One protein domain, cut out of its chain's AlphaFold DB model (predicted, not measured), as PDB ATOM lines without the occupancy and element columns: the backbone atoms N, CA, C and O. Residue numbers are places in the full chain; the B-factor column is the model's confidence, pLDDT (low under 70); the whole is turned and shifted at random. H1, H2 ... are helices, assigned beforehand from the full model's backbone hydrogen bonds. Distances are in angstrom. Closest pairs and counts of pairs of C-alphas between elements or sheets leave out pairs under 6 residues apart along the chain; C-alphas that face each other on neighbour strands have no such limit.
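Overview. This is residues 14 to 62 of the 63 residues of the protein "30S ribosomal protein S21" of Bacteroidetes bacterium (UniProt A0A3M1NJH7). An open, flat V of helices with an empty middle: H1 and the shorter H2 follow each other as one arm that turns where they join, and H3, the longest helix, makes the other arm. The loop of residues 36 to 41 lies at the corner, and no helix packs on another. The printed part has 49 residues with three named helices, in the order H1, H2, H3, and no named strand; the class is all helix. The whole is only just extended, close to loose, with a radius of gyration of the C-alphas of 14.8 A, and it spans 41 by 34 by 10 A.

Along the chain. H1 is residues 14 to 27, 19.9 A from first to last C-alpha, and begins at C-alpha 14, (134.005, 82.276, 89.326). H2 is residues 29 to 35, 10.0 A long, and begins at C-alpha 29, (126.210, 102.455, 88.193). H3 is residues 42 to 60, 27.0 A long, and ends at C-alpha 60, (122.642, 99.707, 112.701).

Arrangement. H1 and H2 are close but not clearly touching; their closest C-alphas, those of Val 24 and Leu 30, are 7.9 A apart. They run the same way at a steep tilt of 42 degrees, with their centres 16.4 A apart. H3 is apart from H2 and from H1, with no C-alpha within 8 A of either. In H1, H2 and H3 every O i to N i+4 pair is within hydrogen-bond range.

Size, cuts and confidence. The two C-alphas farthest apart, those of Asp 14 and Ser 43, are 42.5 A apart. Residues 14 to 34, 36 to 44 and 46 to 62 stand free. The link from H1 to H2 is tight, with 1 residue, and the link from H2 to H3 is short, with 6 residues. The printed part has no cut. The mean pLDDT of the printed part is 93.0, and no printed residue is under 70.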
ATOM      1  N   ASP A  14     135.060  81.960  88.354       90.12
ATOM      2  CA  ASP A  14     134.005  82.276  89.326       90.12
ATOM      3  C   ASP A  14     134.422  83.320  90.365       90.12
ATOM      4  O   ASP A  14     133.604  84.088  90.891       90.12
ATOM      5  N   ARG A  15     135.707  83.348  90.723       90.12
ATOM      6  CA  ARG A  15     136.242  84.345  91.653       90.12
ATOM      7  C   ARG A  15     136.346  85.707  90.964       90.12
ATOM      8  O   ARG A  15     135.912  86.704  91.556       90.12
ATOM      9  N   ALA A  16     136.777  85.736  89.703       90.38
ATOM     10  CA  ALA A  16     136.796  86.949  88.889       90.38
ATOM     11  C   ALA A  16     135.381  87.535  88.706       90.38
ATOM     12  O   ALA A  16     135.169  88.725  88.961       90.38
ATOM     13  N   LEU A  17     134.380  86.701  88.395       91.06
ATOM     14  CA  LEU A  17     132.977  87.123  88.271       91.06
ATOM     15  C   LEU A  17     132.414  87.686  89.583       91.06
ATOM     16  O   LEU A  17     131.743  88.725  89.596       91.06
ATOM     17  N   ARG A  18     132.724  87.060  90.725       91.62
ATOM     18  CA  ARG A  18     132.313  87.579  92.042       91.62
ATOM     19  C   ARG A  18     132.935  88.938  92.345       91.62
ATOM     20  O   ARG A  18     132.240  89.821  92.856       91.62
ATOM     21  N   ARG A  19     134.219  89.134  92.032       90.69
ATOM     22  CA  ARG A  19     134.876  90.442  92.168       90.69
ATOM     23  C   ARG A  19     134.214  91.476  91.271       90.69
ATOM     24  O   ARG A  19     133.931  92.575  91.748       90.69
ATOM     25  N   PHE A  20     133.908  91.114  90.027       90.75
ATOM     26  CA  PHE A  20     133.254  92.006  89.073       90.75
ATOM     27  C   PHE A  20     131.892  92.454  89.595       90.75
ATOM     28  O   PHE A  20     131.648  93.652  89.739       90.75
ATOM     29  N   LYS A  21     131.059  91.509  90.041       91.75
ATOM     30  CA  LYS A  21     129.763  91.806  90.663       91.75
ATOM     31  C   LYS A  21     129.900  92.732  91.878       91.75
ATOM     32  O   LYS A  21     129.115  93.666  92.035       91.75
ATOM     33  N   ARG A  22     130.913  92.525  92.730       91.56
ATOM     34  CA  ARG A  22     131.201  93.416  93.872       91.56
ATOM     35  C   ARG A  22     131.607  94.821  93.422       91.56
ATOM     36  O   ARG A  22     131.118  95.789  94.001       91.56
ATOM     37  N   ALA A  23     132.456  94.947  92.403       91.44
ATOM     38  CA  ALA A  23     132.868  96.241  91.860       91.44
ATOM     39  C   ALA A  23     131.692  96.996  91.222       91.44
ATOM     40  O   ALA A  23     131.499  98.176  91.516       91.44
ATOM     41  N   VAL A  24     130.843  96.308  90.450       92.12
ATOM     42  CA  VAL A  24     129.613  96.877  89.874       92.12
ATOM     43  C   VAL A  24     128.680  97.369  90.980       92.12
ATOM     44  O   VAL A  24     128.256  98.526  90.962       92.12
ATOM     45  N   ASN A  25     128.437  96.556  92.007       91.38
ATOM     46  CA  ASN A  25     127.599  96.956  93.139       91.38
ATOM     47  C   ASN A  25     128.183  98.142  93.924       91.38
ATOM     48  O   ASN A  25     127.436  99.026  94.350       91.38
ATOM     49  N   ARG A  26     129.513  98.198  94.086       90.81
ATOM     50  CA  ARG A  26     130.207  99.313  94.750       90.81
ATOM     51  C   ARG A  26     130.101 100.610  93.951       90.81
ATOM     52  O   ARG A  26     129.830 101.649  94.545       90.81
ATOM     53  N   SER A  27     130.254 100.536  92.629       92.06
ATOM     54  CA  SER A  27     130.149 101.693  91.729       92.06
ATOM     55  C   SER A  27     128.752 102.318  91.701       92.06
ATOM     56  O   SER A  27     128.602 103.481  91.347       92.06
ATOM     57  N   ARG A  28     127.715 101.548  92.072       90.81
ATOM     58  CA  ARG A  28     126.301 101.956  92.033       90.81
ATOM     59  C   ARG A  28     125.824 102.402  90.643       90.81
ATOM     60  O   ARG A  28     124.772 103.033  90.560       90.81
ATOM     61  N   VAL A  29     126.521 102.020  89.567       91.94
ATOM     62  CA  VAL A  29     126.210 102.455  88.193       91.94
ATOM     63  C   VAL A  29     124.769 102.122  87.797       91.94
ATOM     64  O   VAL A  29     124.032 102.997  87.360       91.94
ATOM     65  N   LEU A  30     124.306 100.902  88.098       90.38
ATOM     66  CA  LEU A  30     122.931 100.470  87.823       90.38
ATOM     67  C   LEU A  30     121.893 101.240  88.646       90.38
ATOM     68  O   LEU A  30     120.764 101.432  88.207       90.38
ATOM     69  N   ARG A  31     122.257 101.678  89.856       91.25
ATOM     70  CA  ARG A  31     121.358 102.446  90.724       91.25
ATOM     71  C   ARG A  31     121.187 103.870  90.208       91.25
ATOM     72  O   ARG A  31     120.074 104.372  90.234       91.25
ATOM     73  N   ILE A  32     122.282 104.495  89.776       91.50
ATOM     74  CA  ILE A  32     122.271 105.839  89.184       91.50
ATOM     75  C   ILE A  32     121.495 105.806  87.874       91.50
ATOM     76  O   ILE A  32     120.581 106.599  87.700       91.50
ATOM     77  N   TYR A  33     121.795 104.832  87.012       93.50
ATOM     78  CA  TYR A  33     121.068 104.632  85.764       93.50
ATOM     79  C   TYR A  33     119.558 104.565  86.005       93.50
ATOM     80  O   TYR A  33     118.826 105.368  85.445       93.50
ATOM     81  N   ARG A  34     119.105 103.698  86.924       92.62
ATOM     82  CA  ARG A  34     117.678 103.570  87.263       92.62
ATOM     83  C   ARG A  34     117.064 104.845  87.839       92.62
ATOM     84  O   ARG A  34     115.917 105.132  87.529       92.62
ATOM     85  N   ALA A  35     117.798 105.579  88.675       91.44
ATOM     86  CA  ALA A  35     117.320 106.839  89.244       91.44
ATOM     87  C   ALA A  35     117.135 107.920  88.168       91.44
ATOM     88  O   ALA A  35     116.200 108.702  88.250       91.44
ATOM     89  N   ASN A  36     117.983 107.908  87.139       92.44
ATOM     90  CA  ASN A  36     117.950 108.878  86.049       92.44
ATOM     91  C   ASN A  36     116.981 108.499  84.915       92.44
ATOM     92  O   ASN A  36     116.850 109.265  83.967       92.44
ATOM     93  N   MET A  37     116.315 107.335  84.972       94.75
ATOM     94  CA  MET A  37     115.359 106.925  83.928       94.75
ATOM     95  C   MET A  37     114.095 107.795  83.906       94.75
ATOM     96  O   MET A  37     113.425 107.853  82.881       94.75
ATOM     97  N   ALA A  38     113.751 108.441  85.022       94.25
ATOM     98  CA  ALA A  38     112.573 109.291  85.134       94.25
ATOM     99  C   ALA A  38     112.879 110.531  85.978       94.25
ATOM    100  O   ALA A  38     113.657 110.472  86.931       94.25
ATOM    101  N   TYR A  39     112.226 111.650  85.654       94.94
ATOM    102  CA  TYR A  39     112.309 112.848  86.482       94.94
ATOM    103  C   TYR A  39     111.629 112.603  87.831       94.94
ATOM    104  O   TYR A  39     110.456 112.232  87.897       94.94
ATOM    105  N   THR A  40     112.364 112.856  88.909       94.38
ATOM    106  CA  THR A  40     111.837 112.822  90.271       94.38
ATOM    107  C   THR A  40     111.910 114.229  90.846       94.38
ATOM    108  O   THR A  40     112.950 114.881  90.800       94.38
ATOM    109  N   LYS A  41     110.800 114.731  91.394       97.00
ATOM    110  CA  LYS A  41     110.775 116.069  91.996       97.00
ATOM    111  C   LYS A  41     111.777 116.141  93.166       97.00
ATOM    112  O   LYS A  41     111.782 115.230  93.997       97.00
ATOM    113  N   PRO A  42     112.513 117.253  93.359       95.69
ATOM    114  CA  PRO A  42     113.492 117.372  94.448       95.69
ATOM    115  C   PRO A  42     112.920 117.176  95.863       95.69
ATOM    116  O   PRO A  42     113.648 116.877  96.810       95.69
ATOM    117  N   SER A  43     111.614 117.387  96.065       97.19
ATOM    118  CA  SER A  43     110.942 117.090  97.339       97.19
ATOM    119  C   SER A  43     110.854 115.588  97.608       97.19
ATOM    120  O   SER A  43     111.093 115.145  98.732       97.19
ATOM    121  N   GLU A  44     110.552 114.812  96.569       95.69
ATOM    122  CA  GLU A  44     110.407 113.362  96.624       95.69
ATOM    123  C   GLU A  44     111.756 112.688  96.860       95.69
ATOM    124  O   GLU A  44     111.878 111.845  97.748       95.69
ATOM    125  N   GLU A  45     112.802 113.142  96.169       94.44
ATOM    126  CA  GLU A  45     114.170 112.662  96.389       94.44
ATOM    127  C   GLU A  45     114.624 112.879  97.841       94.44
ATOM    128  O   GLU A  45     115.129 111.960  98.495       94.44
ATOM    129  N   ARG A  46     114.376 114.078  98.391       95.94
ATOM    130  CA  ARG A  46     114.686 114.403  99.794       95.94
ATOM    131  C   ARG A  46     113.875 113.562 100.779       95.94
ATOM    132  O   ARG A  46     114.398 113.184 101.831       95.94
ATOM    133  N   ARG A  47     112.608 113.260 100.478       96.81
ATOM    134  CA  ARG A  47     111.766 112.376 101.300       96.81
ATOM    135  C   ARG A  47     112.331 110.956 101.331       96.81
ATOM    136  O   ARG A  47     112.626 110.446 102.412       96.81
ATOM    137  N   GLN A  48     112.600 110.374 100.166       94.62
ATOM    138  CA  GLN A  48     113.170 109.029 100.050       94.62
ATOM    139  C   GLN A  48     114.549 108.917 100.721       94.62
ATOM    140  O   GLN A  48     114.857 107.906 101.359       94.62
ATOM    141  N   ALA A  49     115.386 109.957 100.623       95.00
ATOM    142  CA  ALA A  49     116.688 109.991 101.283       95.00
ATOM    143  C   ALA A  49     116.564 109.929 102.816       95.00
ATOM    144  O   ALA A  49     117.274 109.141 103.450       95.00
ATOM    145  N   ARG A  50     115.630 110.691 103.405       96.88
ATOM    146  CA  ARG A  50     115.353 110.675 104.854       96.88
ATOM    147  C   ARG A  50     114.849 109.314 105.329       96.88
ATOM    148  O   ARG A  50     115.386 108.764 106.289       96.88
ATOM    149  N   GLU A  51     113.884 108.729 104.627       96.81
ATOM    150  CA  GLU A  51     113.354 107.398 104.956       96.81
ATOM    151  C   GLU A  51     114.434 106.315 104.890       96.81
ATOM    152  O   GLU A  51     114.521 105.435 105.752       96.81
ATOM    153  N   LYS A  52     115.299 106.383 103.872       94.94
ATOM    154  CA  LYS A  52     116.422 105.460 103.721       94.94
ATOM    155  C   LYS A  52     117.445 105.621 104.844       94.94
ATOM    156  O   LYS A  52     117.938 104.613 105.349       94.94
ATOM    157  N   ALA A  53     117.752 106.854 105.242       95.56
ATOM    158  CA  ALA A  53     118.642 107.132 106.365       95.56
ATOM    159  C   ALA A  53     118.077 106.566 107.678       95.56
ATOM    160  O   ALA A  53     118.776 105.816 108.359       95.56
ATOM    161  N   ALA A  54     116.796 106.810 107.968       96.75
ATOM    162  CA  ALA A  54     116.118 106.261 109.143       96.75
ATOM    163  C   ALA A  54     116.127 104.723 109.150       96.75
ATOM    164  O   ALA A  54     116.436 104.096 110.163       96.75
ATOM    165  N   ARG A  55     115.862 104.092 107.998       95.44
ATOM    166  CA  ARG A  55     115.926 102.631 107.845       95.44
ATOM    167  C   ARG A  55     117.327 102.082 108.119       95.44
ATOM    168  O   ARG A  55     117.456 101.045 108.763       95.44
ATOM    169  N   ASN A  56     118.367 102.758 107.634       93.56
ATOM    170  CA  ASN A  56     119.752 102.350 107.865       93.56
ATOM    171  C   ASN A  56     120.159 102.528 109.333       93.56
ATOM    172  O   ASN A  56     120.818 101.646 109.877       93.56
ATOM    173  N   ALA A  57     119.733 103.618 109.979       94.94
ATOM    174  CA  ALA A  57     119.979 103.859 111.399       94.94
ATOM    175  C   ALA A  57     119.350 102.760 112.270       94.94
ATOM    176  O   ALA A  57     120.052 102.150 113.070       94.94
ATOM    177  N   ARG A  58     118.075 102.417 112.024       94.81
ATOM    178  CA  ARG A  58     117.373 101.315 112.714       94.81
ATOM    179  C   ARG A  58     118.051  99.958 112.526       94.81
ATOM    180  O   ARG A  58     118.048  99.132 113.428       94.81
ATOM    181  N   LYS A  59     118.615  99.697 111.341       93.12
ATOM    182  CA  LYS A  59     119.379  98.465 111.095       93.12
ATOM    183  C   LYS A  59     120.688  98.442 111.879       93.12
ATOM    184  O   LYS A  59     121.058  97.386 112.371       93.12
ATOM    185  N   ARG A  60     121.372  99.585 111.978       91.12
ATOM    186  CA  ARG A  60     122.642  99.707 112.701       91.12
ATOM    187  C   ARG A  60     122.463  99.581 114.211       91.12
ATOM    188  O   ARG A  60     123.325  99.002 114.840       91.12
ATOM    189  N   SER A  61     121.361 100.084 114.768       89.12
ATOM    190  CA  SER A  61     121.066  99.981 116.205       89.12
ATOM    191  C   SER A  61     120.612  98.590 116.657       89.12
ATOM    192  O   SER A  61     120.480  98.362 117.850       89.12
ATOM    193  N   ARG A  62     120.279  97.692 115.720       82.44
ATOM    194  CA  ARG A  62     119.852  96.313 116.011       82.44
ATOM    195  C   ARG A  62     121.039  95.342 116.118       82.44
ATOM    196  O   ARG A  62     120.830  94.177 116.437       82.44
TER     197      ARG A  62